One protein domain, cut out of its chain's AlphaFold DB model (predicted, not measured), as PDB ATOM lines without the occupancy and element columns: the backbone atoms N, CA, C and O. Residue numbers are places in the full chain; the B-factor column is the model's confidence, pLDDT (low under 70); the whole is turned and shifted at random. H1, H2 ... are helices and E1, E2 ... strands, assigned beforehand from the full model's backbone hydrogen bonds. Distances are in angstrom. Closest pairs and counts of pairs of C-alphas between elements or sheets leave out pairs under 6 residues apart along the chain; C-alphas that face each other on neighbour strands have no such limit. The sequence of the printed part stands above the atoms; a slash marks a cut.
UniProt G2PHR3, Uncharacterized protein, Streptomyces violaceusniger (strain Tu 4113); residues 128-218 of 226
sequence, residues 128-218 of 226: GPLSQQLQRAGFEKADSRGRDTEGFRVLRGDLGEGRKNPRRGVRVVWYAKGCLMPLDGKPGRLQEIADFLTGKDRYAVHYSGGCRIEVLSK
ATOM      1  N   GLY A 128     148.132 154.269 108.441       80.31
ATOM      2  CA  GLY A 128     146.746 154.408 107.984       80.31
ATOM      3  C   GLY A 128     145.764 153.523 108.765       80.31
ATOM      4  O   GLY A 128     144.878 154.067 109.423       80.31
ATOM      5  N   PRO A 129     145.923 152.187 108.747       82.31
ATOM      6  CA  PRO A 129     145.103 151.265 109.535       82.31
ATOM      7  C   PRO A 129     145.070 151.569 111.035       82.31
ATOM      8  O   PRO A 129     143.986 151.583 111.616       82.31
ATOM      9  N   LEU A 130     146.215 151.882 111.658       84.19
ATOM     10  CA  LEU A 130     146.241 152.255 113.078       84.19
ATOM     11  C   LEU A 130     145.487 153.570 113.324       84.19
ATOM     12  O   LEU A 130     144.710 153.673 114.270       84.19
ATOM     13  N   SER A 131     145.642 154.560 112.437       88.06
ATOM     14  CA  SER A 131     144.887 155.813 112.520       88.06
ATOM     15  C   SER A 131     143.381 155.584 112.406       88.06
ATOM     16  O   SER A 131     142.632 156.197 113.162       88.06
ATOM     17  N   GLN A 132     142.930 154.716 111.499       86.06
ATOM     18  CA  GLN A 132     141.508 154.389 111.362       86.06
ATOM     19  C   GLN A 132     140.978 153.633 112.584       86.06
ATOM     20  O   GLN A 132     139.857 153.882 113.016       86.06
ATOM     21  N   GLN A 133     141.773 152.727 113.156       87.50
ATOM     22  CA  GLN A 133     141.396 151.979 114.354       87.50
ATOM     23  C   GLN A 133     141.172 152.907 115.553       87.50
ATOM     24  O   GLN A 133     140.169 152.763 116.246       87.50
ATOM     25  N   LEU A 134     142.070 153.873 115.766       89.56
ATOM     26  CA  LEU A 134     141.945 154.859 116.839       89.56
ATOM     27  C   LEU A 134     140.751 155.803 116.617       89.56
ATOM     28  O   LEU A 134     140.000 156.059 117.552       89.56
ATOM     29  N   GLN A 135     140.497 156.239 115.377       89.56
ATOM     30  CA  GLN A 135     139.293 157.021 115.059       89.56
ATOM     31  C   GLN A 135     138.002 156.239 115.337       89.56
ATOM     32  O   GLN A 135     137.073 156.777 115.929       89.56
ATOM     33  N   ARG A 136     137.943 154.954 114.959       89.56
ATOM     34  CA  ARG A 136     136.789 154.079 115.246       89.56
ATOM     35  C   ARG A 136     136.587 153.831 116.740       89.56
ATOM     36  O   ARG A 136     135.469 153.551 117.151       89.56
ATOM     37  N   ALA A 137     137.653 153.919 117.532       88.31
ATOM     38  CA  ALA A 137     137.597 153.838 118.988       88.31
ATOM     39  C   ALA A 137     137.175 155.163 119.656       88.31
ATOM     40  O   ALA A 137     137.046 155.199 120.874       88.31
ATOM     41  N   GLY A 138     136.941 156.230 118.881       89.75
ATOM     42  CA  GLY A 138     136.468 157.519 119.390       89.75
ATOM     43  C   GLY A 138     137.575 158.491 119.806       89.75
ATOM     44  O   GLY A 138     137.291 159.445 120.525       89.75
ATOM     45  N   PHE A 139     138.824 158.272 119.382       91.81
ATOM     46  CA  PHE A 139     139.903 159.239 119.602       91.81
ATOM     47  C   PHE A 139     139.920 160.315 118.505       91.81
ATOM     48  O   PHE A 139     139.741 160.024 117.316       91.81
ATOM     49  N   GLU A 140     140.189 161.558 118.896       91.00
ATOM     50  CA  GLU A 140     140.235 162.719 118.008       91.00
ATOM     51  C   GLU A 140     141.515 162.701 117.167       91.00
ATOM     52  O   GLU A 140     142.623 162.619 117.697       91.00
ATOM     53  N   LYS A 141     141.384 162.789 115.841       88.62
ATOM     54  CA  LYS A 141     142.534 162.861 114.931       88.62
ATOM     55  C   LYS A 141     142.835 164.317 114.598       88.62
ATOM     56  O   LYS A 141     141.966 165.005 114.075       88.62
ATOM     57  N   ALA A 142     144.078 164.745 114.804       84.25
ATOM     58  CA  ALA A 142     144.501 166.087 114.413       84.25
ATOM     59  C   ALA A 142     144.622 166.212 112.881       84.25
ATOM     60  O   ALA A 142     145.220 165.353 112.218       84.25
ATOM     61  N   ASP A 143     144.118 167.312 112.321       77.06
ATOM     62  CA  ASP A 143     144.194 167.631 110.890       77.06
ATOM     63  C   ASP A 143     145.628 167.763 110.425       77.06
ATOM     64  O   ASP A 143     146.465 168.240 111.178       77.06
ATOM     65  N   SER A 144     145.912 167.449 109.160       67.31
ATOM     66  CA  SER A 144     147.262 167.470 108.575       67.31
ATOM     67  C   SER A 144     147.992 168.820 108.697       67.31
ATOM     68  O   SER A 144     149.221 168.831 108.805       67.31
ATOM     69  N   ARG A 145     147.266 169.949 108.773       61.34
ATOM     70  CA  ARG A 145     147.825 171.317 108.862       61.34
ATOM     71  C   ARG A 145     148.041 171.864 110.287       61.34
ATOM     72  O   ARG A 145     148.586 172.953 110.432       61.34
ATOM     73  N   GLY A 146     147.734 171.081 111.325       55.06
ATOM     74  CA  GLY A 146     148.403 171.142 112.638       55.06
ATOM     75  C   GLY A 146     148.195 172.379 113.512       55.06
ATOM     76  O   GLY A 146     148.989 172.582 114.421       55.06
ATOM     77  N   ARG A 147     147.178 173.209 113.263       60.72
ATOM     78  CA  ARG A 147     146.855 174.345 114.149       60.72
ATOM     79  C   ARG A 147     145.422 174.354 114.663       60.72
ATOM     80  O   ARG A 147     145.199 174.797 115.789       60.72
ATOM     81  N   ASP A 148     144.490 173.821 113.882       67.81
ATOM     82  CA  ASP A 148     143.064 174.073 114.106       67.81
ATOM     83  C   ASP A 148     142.384 173.014 114.986       67.81
ATOM     84  O   ASP A 148     141.402 173.312 115.666       67.81
ATOM     85  N   THR A 149     142.938 171.801 115.041       78.62
ATOM     86  CA  THR A 149     142.365 170.666 115.774       78.62
ATOM     87  C   THR A 149     143.377 170.029 116.718       78.62
ATOM     88  O   THR A 149     144.555 169.871 116.390       78.62
ATOM     89  N   GLU A 150     142.909 169.680 117.915       86.56
ATOM     90  CA  GLU A 150     143.657 168.838 118.845       86.56
ATOM     91  C   GLU A 150     143.396 167.364 118.558       86.56
ATOM     92  O   GLU A 150     142.324 166.994 118.075       86.56
ATOM     93  N   GLY A 151     144.383 166.519 118.834       89.00
ATOM     94  CA  GLY A 151     144.220 165.086 118.653       89.00
ATOM     95  C   GLY A 151     145.510 164.342 118.366       89.00
ATOM     96  O   GLY A 151     146.611 164.902 118.326       89.00
ATOM     97  N   PHE A 152     145.362 163.046 118.124       90.56
ATOM     98  CA  PHE A 152     146.477 162.176 117.805       90.56
ATOM     99  C   PHE A 152     146.855 162.256 116.321       90.56
ATOM    100  O   PHE A 152     146.029 162.496 115.432       90.56
ATOM    101  N   ARG A 153     148.121 161.953 116.036       88.00
ATOM    102  CA  ARG A 153     148.590 161.545 114.711       88.00
ATOM    103  C   ARG A 153     149.458 160.308 114.820       88.00
ATOM    104  O   ARG A 153     150.234 160.165 115.759       88.00
ATOM    105  N   VAL A 154     149.358 159.446 113.814       87.00
ATOM    106  CA  VAL A 154     150.228 158.278 113.675       87.00
ATOM    107  C   VAL A 154     151.307 158.602 112.651       87.00
ATOM    108  O   VAL A 154     151.008 158.844 111.482       87.00
ATOM    109  N   LEU A 155     152.556 158.625 113.098       83.19
ATOM    110  CA  LEU A 155     153.726 158.917 112.284       83.19
ATOM    111  C   LEU A 155     154.577 157.657 112.131       83.19
ATOM    112  O   LEU A 155     154.741 156.873 113.065       83.19
ATOM    113  N   ARG A 156     155.146 157.462 110.942       73.94
ATOM    114  CA  ARG A 156     156.130 156.402 110.710       73.94
ATOM    115  C   ARG A 156     157.434 156.777 111.420       73.94
ATOM    116  O   ARG A 156     157.859 157.924 111.322       73.94
ATOM    117  N   GLY A 157     158.065 155.831 112.117       59.72
ATOM    118  CA  GLY A 157     159.257 156.068 112.947       59.72
ATOM    119  C   GLY A 157     160.543 156.490 112.213       59.72
ATOM    120  O   GLY A 157     161.583 156.583 112.853       59.72
ATOM    121  N   ASP A 158     160.493 156.769 110.907       52.47
ATOM    122  CA  ASP A 158     161.668 156.950 110.039       52.47
ATOM    123  C   ASP A 158     162.169 158.404 109.926       52.47
ATOM    124  O   ASP A 158     162.787 158.778 108.933       52.47
ATOM    125  N   LEU A 159     161.940 159.253 110.930       43.19
ATOM    126  CA  LEU A 159     162.404 160.643 110.889       43.19
ATOM    127  C   LEU A 159     163.315 160.967 112.081       43.19
ATOM    128  O   LEU A 159     162.866 161.392 113.139       43.19
ATOM    129  N   GLY A 160     164.615 160.746 111.864       41.53
ATOM    130  CA  GLY A 160     165.645 161.737 112.190       41.53
ATOM    131  C   GLY A 160     165.967 162.038 113.656       41.53
ATOM    132  O   GLY A 160     166.079 163.207 113.997       41.53
ATOM    133  N   GLU A 161     166.228 161.039 114.502       40.34
ATOM    134  CA  GLU A 161     166.942 161.282 115.768       40.34
ATOM    135  C   GLU A 161     168.129 160.325 115.902       40.34
ATOM    136  O   GLU A 161     167.981 159.116 115.751       40.34
ATOM    137  N   GLY A 162     169.318 160.864 116.202       42.00
ATOM    138  CA  GLY A 162     170.596 160.146 116.339       42.00
ATOM    139  C   GLY A 162     170.685 159.156 117.508       42.00
ATOM    140  O   GLY A 162     171.780 158.756 117.899       42.00
ATOM    141  N   ARG A 163     169.551 158.737 118.077       43.22
ATOM    142  CA  ARG A 163     169.480 157.598 118.991       43.22
ATOM    143  C   ARG A 163     169.075 156.381 118.179       43.22
ATOM    144  O   ARG A 163     168.146 156.459 117.385       43.22
ATOM    145  N   LYS A 164     169.783 155.263 118.379       42.38
ATOM    146  CA  LYS A 164     169.489 153.946 117.794       42.38
ATOM    147  C   LYS A 164     168.070 153.496 118.176       42.38
ATOM    148  O   LYS A 164     167.899 152.677 119.069       42.38
ATOM    149  N   ASN A 165     167.059 154.043 117.518       41.44
ATOM    150  CA  ASN A 165     165.705 153.533 117.558       41.44
ATOM    151  C   ASN A 165     165.661 152.463 116.456       41.44
ATOM    152  O   ASN A 165     166.010 152.776 115.309       41.44
ATOM    153  N   PRO A 166     165.391 151.180 116.767       44.06
ATOM    154  CA  PRO A 166     165.328 150.160 115.734       44.06
ATOM    155  C   PRO A 166     164.316 150.615 114.682       44.06
ATOM    156  O   PRO A 166     163.287 151.192 115.013       44.06
ATOM    157  N   ARG A 167     164.649 150.383 113.410       49.62
ATOM    158  CA  ARG A 167     163.949 150.782 112.171       49.62
ATOM    159  C   ARG A 167     162.480 150.306 112.041       49.62
ATOM    160  O   ARG A 167     162.015 150.031 110.944       49.62
ATOM    161  N   ARG A 168     161.777 150.056 113.141       57.34
ATOM    162  CA  ARG A 168     160.662 149.119 113.251       57.34
ATOM    163  C   ARG A 168     159.644 149.738 114.205       57.34
ATOM    164  O   ARG A 168     159.887 149.709 115.398       57.34
ATOM    165  N   GLY A 169     158.558 150.336 113.699       66.19
ATOM    166  CA  GLY A 169     157.463 150.880 114.525       66.19
ATOM    167  C   GLY A 169     156.758 152.134 113.988       66.19
ATOM    168  O   GLY A 169     157.240 152.811 113.076       66.19
ATOM    169  N   VAL A 170     155.610 152.463 114.588       78.88
ATOM    170  CA  VAL A 170     154.928 153.762 114.430       78.88
ATOM    171  C   VAL A 170     154.884 154.500 115.757       78.88
ATOM    172  O   VAL A 170     154.878 153.893 116.826       78.88
ATOM    173  N   ARG A 171     154.839 155.826 115.682       85.56
ATOM    174  CA  ARG A 171     154.669 156.701 116.837       85.56
ATOM    175  C   ARG A 171     153.276 157.296 116.803       85.56
ATOM    176  O   ARG A 171     152.869 157.836 115.775       85.56
ATOM    177  N   VAL A 172     152.562 157.222 117.917       87.31
ATOM    178  CA  VAL A 172     151.342 158.004 118.115       87.31
ATOM    179  C   VAL A 172     151.729 159.242 118.907       87.31
ATOM    180  O   VAL A 172     152.251 159.122 120.008       87.31
ATOM    181  N   VAL A 173     151.530 160.421 118.327       89.50
ATOM    182  CA  VAL A 173     151.854 161.709 118.952       89.50
ATOM    183  C   VAL A 173     150.594 162.531 119.156       89.50
ATOM    184  O   VAL A 173     149.681 162.459 118.333       89.50
ATOM    185  N   TRP A 174     150.557 163.326 120.220       89.75
ATOM    186  CA  TRP A 174     149.444 164.233 120.493       89.75
ATOM    187  C   TRP A 174     149.795 165.670 120.133       89.75
ATOM    188  O   TRP A 174     150.825 166.196 120.557       89.75
ATOM    189  N   TYR A 175     148.918 166.312 119.366       89.12
ATOM    190  CA  TYR A 175     148.973 167.739 119.086       89.12
ATOM    191  C   TYR A 175     147.922 168.435 119.941       89.12
ATOM    192  O   TYR A 175     146.725 168.195 119.793       89.12
ATOM    193  N   ALA A 176     148.374 169.303 120.843       85.19
ATOM    194  CA  ALA A 176     147.480 170.192 121.568       85.19
ATOM    195  C   ALA A 176     146.994 171.322 120.648       85.19
ATOM    196  O   ALA A 176     147.725 171.768 119.758       85.19
ATOM    197  N   LYS A 177     145.780 171.824 120.894       84.88
ATOM    198  CA  LYS A 177     145.204 172.933 120.124       84.88
ATOM    199  C   LYS A 177     146.165 174.130 120.061       84.88
ATOM    200  O   LYS A 177     146.759 174.515 121.072       84.88
ATOM    201  N   GLY A 178     146.336 174.702 118.868       81.94
ATOM    202  CA  GLY A 178     147.222 175.845 118.624       81.94
ATOM    203  C   GLY A 178     148.729 175.540 118.631       81.94
ATOM    204  O   GLY A 178     149.522 176.463 118.460       81.94
ATOM    205  N   CYS A 179     149.150 174.282 118.807       79.00
ATOM    206  CA  CYS A 179     150.567 173.908 118.856       79.00
ATOM    207  C   CYS A 179     151.030 173.292 117.526       79.00
ATOM    208  O   CYS A 179     150.487 172.291 117.075       79.00
ATOM    209  N   LEU A 180     152.095 173.849 116.937       75.56
ATOM    210  CA  LEU A 180     152.699 173.341 115.691       75.56
ATOM    211  C   LEU A 180     153.496 172.042 115.878       75.56
ATOM    212  O   LEU A 180     153.775 171.338 114.906       75.56
ATOM    213  N   MET A 181     153.876 171.735 117.117       81.50
ATOM    214  CA  MET A 181     154.627 170.543 117.491       81.50
ATOM    215  C   MET A 181     154.018 169.887 118.739       81.50
ATOM    216  O   MET A 181     153.425 170.594 119.558       81.50
ATOM    217  N   PRO A 182     154.155 168.557 118.895       82.44
ATOM    218  CA  PRO A 182     153.800 167.858 120.127       82.44
ATOM    219  C   PRO A 182     154.585 168.416 121.323       82.44
ATOM    220  O   PRO A 182     155.767 168.726 121.190       82.44
ATOM    221  N   LEU A 183     153.932 168.556 122.478       83.56
ATOM    222  CA  LEU A 183     154.539 169.100 123.699       83.56
ATOM    223  C   LEU A 183     154.406 168.092 124.836       83.56
ATOM    224  O   LEU A 183     153.283 167.733 125.187       83.56
ATOM    225  N   ASP A 184     155.516 167.686 125.454       84.62
ATOM    226  CA  ASP A 184     155.505 166.668 126.518       84.62
ATOM    227  C   ASP A 184     154.613 167.042 127.711       84.62
ATOM    228  O   ASP A 184     153.957 166.179 128.287       84.62
ATOM    229  N   GLY A 185     154.505 168.336 128.032       84.50
ATOM    230  CA  GLY A 185     153.601 168.846 129.072       84.50
ATOM    231  C   GLY A 185     152.112 168.853 128.696       84.50
ATOM    232  O   GLY A 185     151.284 169.258 129.507       84.50
ATOM    233  N   LYS A 186     151.751 168.443 127.472       86.19
ATOM    234  CA  LYS A 186     150.365 168.347 126.981       86.19
ATOM    235  C   LYS A 186     150.125 166.991 126.296       86.19
ATOM    236  O   LYS A 186     149.886 166.950 125.086       86.19
ATOM    237  N   PRO A 187     150.164 165.880 127.053       85.81
ATOM    238  CA  PRO A 187     150.034 164.533 126.497       85.81
ATOM    239  C   PRO A 187     148.611 164.209 126.009       85.81
ATOM    240  O   PRO A 187     148.421 163.220 125.306       85.81
ATOM    241  N   GLY A 188     147.606 165.015 126.373       88.25
ATOM    242  CA  GLY A 188     146.213 164.782 125.996       88.25
ATOM    243  C   GLY A 188     145.738 163.386 126.397       88.25
ATOM    244  O   GLY A 188     145.980 162.948 127.519       88.25
ATOM    245  N   ARG A 189     145.111 162.669 125.460       91.00
ATOM    246  CA  ARG A 189     144.555 161.323 125.686       91.00
ATOM    247  C   ARG A 189     145.538 160.186 125.379       91.00
ATOM    248  O   ARG A 189     145.122 159.055 125.143       91.00
ATOM    249  N   LEU A 190     146.851 160.445 125.348       89.88
ATOM    250  CA  LEU A 190     147.834 159.401 125.012       89.88
ATOM    251  C   LEU A 190     147.848 158.237 126.007       89.88
ATOM    252  O   LEU A 190     148.046 157.105 125.581       89.88
ATOM    253  N   GLN A 191     147.586 158.475 127.294       91.31
ATOM    254  CA  GLN A 191     147.470 157.374 128.257       91.31
ATOM    255  C   GLN A 191     146.311 156.435 127.880       91.31
ATOM    256  O   GLN A 191     146.514 155.235 127.750       91.31
ATOM    257  N   GLU A 192     145.133 156.989 127.574       91.50
ATOM    258  CA  GLU A 192     143.963 156.209 127.141       91.50
ATOM    259  C   GLU A 192     144.221 155.449 125.831       91.50
ATOM    260  O   GLU A 192     143.801 154.303 125.668       91.50
ATOM    261  N   ILE A 193     144.944 156.069 124.891       91.62
ATOM    262  CA  ILE A 193     145.356 155.418 123.643       91.62
ATOM    263  C   ILE A 193     146.333 154.268 123.928       91.62
ATOM    264  O   ILE A 193     146.208 153.201 123.321       91.62
ATOM    265  N   ALA A 194     147.296 154.455 124.832       90.56
ATOM    266  CA  ALA A 194     148.255 153.421 125.208       90.56
ATOM    267  C   ALA A 194     147.555 152.223 125.867       90.56
ATOM    268  O   ALA A 194     147.817 151.078 125.486       90.56
ATOM    269  N   ASP A 195     146.617 152.481 126.778       91.75
ATOM    270  CA  ASP A 195     145.833 151.451 127.465       91.75
ATOM    271  C   ASP A 195     144.936 150.690 126.477       91.75
ATOM    272  O   ASP A 195     144.924 149.455 126.455       91.75
ATOM    273  N   PHE A 196     144.267 151.413 125.568       91.88
ATOM    274  CA  PHE A 196     143.465 150.819 124.497       91.88
ATOM    275  C   PHE A 196     144.295 149.889 123.603       91.88
ATOM    276  O   PHE A 196     143.868 148.772 123.302       91.88
ATOM    277  N   LEU A 197     145.475 150.335 123.163       88.38
ATOM    278  CA  LEU A 197     146.341 149.546 122.284       88.38
ATOM    279  C   LEU A 197     146.952 148.339 123.004       88.38
ATOM    280  O   LEU A 197     147.068 147.273 122.396       88.38
ATOM    281  N   THR A 198     147.277 148.479 124.291       86.50
ATOM    282  CA  THR A 198     147.764 147.378 125.135       86.50
ATOM    283  C   THR A 198     146.690 146.302 125.296       86.50
ATOM    284  O   THR A 198     146.973 145.119 125.103       86.50
ATOM    285  N   GLY A 199     145.431 146.697 125.515       84.38
ATOM    286  CA  GLY A 199     144.290 145.782 125.636       84.38
ATOM    287  C   GLY A 199     143.932 145.005 124.360       84.38
ATOM    288  O   GLY A 199     143.152 144.058 124.420       84.38
ATOM    289  N   LYS A 200     144.487 145.363 123.192       81.19
ATOM    290  CA  LYS A 200     144.268 144.626 121.931       81.19
ATOM    291  C   LYS A 200     145.195 143.426 121.740       81.19
ATOM    292  O   LYS A 200     144.980 142.693 120.778       81.19
ATOM    293  N   ASP A 201     146.235 143.280 122.562       75.50
ATOM    294  CA  ASP A 201     147.282 142.237 122.533       75.50
ATOM    295  C   ASP A 201     147.984 141.973 121.175       75.50
ATOM    296  O   ASP A 201     148.854 141.119 121.038       75.50
ATOM    297  N   ARG A 202     147.685 142.771 120.149       75.00
ATOM    298  CA  ARG A 202     148.341 142.744 118.831       75.00
ATOM    299  C   ARG A 202     149.554 143.659 118.752       75.00
ATOM    300  O   ARG A 202     150.307 143.585 117.783       75.00
ATOM    301  N   TYR A 203     149.740 144.525 119.745       80.12
ATOM    302  CA  TYR A 203     150.781 145.543 119.753       80.12
ATOM    303  C   TYR A 203     151.648 145.451 121.007       80.12
ATOM    304  O   TYR A 203     151.158 145.163 122.098       80.12
ATOM    305  N   ALA A 204     152.944 145.707 120.847       80.56
ATOM    306  CA  ALA A 204     153.843 146.031 121.941       80.56
ATOM    307  C   ALA A 204     153.923 147.557 122.011       80.56
ATOM    308  O   ALA A 204     154.401 148.217 121.085       80.56
ATOM    309  N   VAL A 205     153.365 148.104 123.087       83.38
ATOM    310  CA  VAL A 205     153.168 149.537 123.295       83.38
ATOM    311  C   VAL A 205     154.138 149.994 124.374       83.38
ATOM    312  O   VAL A 205     154.182 149.404 125.448       83.38
ATOM    313  N   HIS A 206     154.911 151.038 124.089       85.06
ATOM    314  CA  HIS A 206     155.813 151.660 125.051       85.06
ATOM    315  C   HIS A 206     155.398 153.119 125.231       85.06
ATOM    316  O   HIS A 206     155.480 153.928 124.303       85.06
ATOM    317  N   TYR A 207     154.952 153.452 126.439       87.19
ATOM    318  CA  TYR A 207     154.617 154.812 126.839       87.19
ATOM    319  C   TYR A 207     155.283 155.110 128.181       87.19
ATOM    320  O   TYR A 207     155.077 154.389 129.151       87.19
ATOM    321  N   SER A 208     156.126 156.144 128.217       81.50
ATOM    322  CA  SER A 208     156.897 156.553 129.405       81.50
ATOM    323  C   SER A 208     156.477 157.934 129.929       81.50
ATOM    324  O   SER A 208     157.204 158.555 130.700       81.50
ATOM    325  N   GLY A 209     155.300 158.413 129.511       78.81
ATOM    326  CA  GLY A 209     154.872 159.801 129.679       78.81
ATOM    327  C   GLY A 209     155.334 160.703 128.528       78.81
ATOM    328  O   GLY A 209     156.152 160.312 127.694       78.81
ATOM    329  N   GLY A 210     154.778 161.916 128.465       85.06
ATOM    330  CA  GLY A 210     155.074 162.897 127.416       85.06
ATOM    331  C   GLY A 210     154.152 162.796 126.197       85.06
ATOM    332  O   GLY A 210     153.085 162.190 126.237       85.06
ATOM    333  N   CYS A 211     154.535 163.409 125.079       84.50
ATOM    334  CA  CYS A 211     153.637 163.595 123.933       84.50
ATOM    335  C   CYS A 211     153.708 162.487 122.874       84.50
ATOM    336  O   CYS A 211     153.295 162.712 121.728       84.50
ATOM    337  N   ARG A 212     154.262 161.314 123.208       87.50
ATOM    338  CA  ARG A 212     154.484 160.222 122.249       87.50
ATOM    339  C   ARG A 212     154.328 158.831 122.856       87.50
ATOM    340  O   ARG A 212     154.817 158.574 123.947       87.50
ATOM    341  N   ILE A 213     153.755 157.920 122.077       86.38
ATOM    342  CA  ILE A 213     153.700 156.477 122.327       86.38
ATOM    343  C   ILE A 213     154.447 155.778 121.195       86.38
ATOM    344  O   ILE A 213     154.221 156.091 120.022       86.38
ATOM    345  N   GLU A 214     155.293 154.808 121.521       85.69
ATOM    346  CA  GLU A 214     155.918 153.930 120.532       85.69
ATOM    347  C   GLU A 214     155.113 152.633 120.412       85.69
ATOM    348  O   GLU A 214     154.817 151.971 121.407       85.69
ATOM    349  N   VAL A 215     154.728 152.275 119.185       81.44
ATOM    350  CA  VAL A 215     153.857 151.129 118.904       81.44
ATOM    351  C   VAL A 215     154.529 150.195 117.903       81.44
ATOM    352  O   VAL A 215     154.855 150.578 116.773       81.44
ATOM    353  N   LEU A 216     154.684 148.941 118.316       78.56
ATOM    354  CA  LEU A 216     155.233 147.834 117.535       78.56
ATOM    355  C   LEU A 216     154.153 146.765 117.338       78.56
ATOM    356  O   LEU A 216     153.318 146.577 118.215       78.56
ATOM    357  N   SER A 217     154.151 146.043 116.216       73.00
ATOM    358  CA  SER A 217     153.276 144.867 116.066       73.00
ATOM    359  C   SER A 217     153.861 143.673 116.826       73.00
ATOM    360  O   SER A 217     155.057 143.415 116.711       73.00
ATOM    361  N   LYS A 218     153.024 142.937 117.568       69.31
ATOM    362  CA  LYS A 218     153.348 141.621 118.157       69.31
ATOM    363  C   LYS A 218     153.077 140.476 117.180       69.31
ATOM    364  O   LYS A 218     153.717 139.433 117.259       69.31
TER     365      LYS A 218
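What this domain is: This is residues 128 to 218 of the 226 residues of an uncharacterized protein of Streptomyces violaceusniger (strain Tu 4113) (UniProt G2PHR3). A strongly twisted sheet of four strands has two short helices, H1 and H2, over one face, and the loop between E1 and E2 sticks out at residues 159 to 164. The printed part has 91 residues, with two named helices and four named strands in the order H1, E1, E2, H2, E3, E4; the sheet runs E1, E2, E4, E3 and is antiparallel. The class is mixed, helices and strands, with under half of the residues in named elements. The whole is compact, with a radius of gyration of the C-alphas of 12.5 A and spans of 34 by 33 by 23 A.

Where its parts are: H1, residues 128 to 136, begins at C-alpha 128 (146.746, 154.408, 107.984). E1 is residues 151 to 156, 16.7 A long, and E2 is residues 170 to 175, 15.9 A. H2 is residues 190 to 198, 12.0 A, and E3 is residues 203 to 206. E4, residues 212 to 217, is 16.6 A long and ends at C-alpha 217 (153.276, 144.867, 116.066).

How they stand to each other: In the hairpin of E1 and E2, N 153 and O 173 are 2.8 A apart, within hydrogen-bond range. So are N 172 and O 213 of E2 and E4, at 2.9 A, and N 206 and O 214 of the hairpin E3 and E4, at 2.8 A. E2, H2 and E3 form a split strand-helix-strand unit, two strands running the same way with E4 between them, its crossover right-handed. H1 and H2 make two layers with the sheet, helices on one face. H1 is on the sheet at a height of 9.4 A; its closest C-alphas to E1 are Ser 131 and Val 154, 6.0 A. H2 is on it at 7.0 A; its closest C-alphas to E3 are Thr 198 and Val 205, 6.1 A. H1 and H2 are close but not clearly touching, the C-alphas of Leu 134 and Ile 193 being 7.6 A apart. In H1 and H2 every O i to N i+4 pair is within hydrogen-bond range.

The domain as a whole: The C-alphas farthest apart, of Gly 178 and Lys 218, are 34.8 A apart. The printed part has no cut. The links H1 to E1, E1 to E2 and E2 to H2 are long. The pLDDT is under 70 at residues 144 to 148, 157 to 169 and 218.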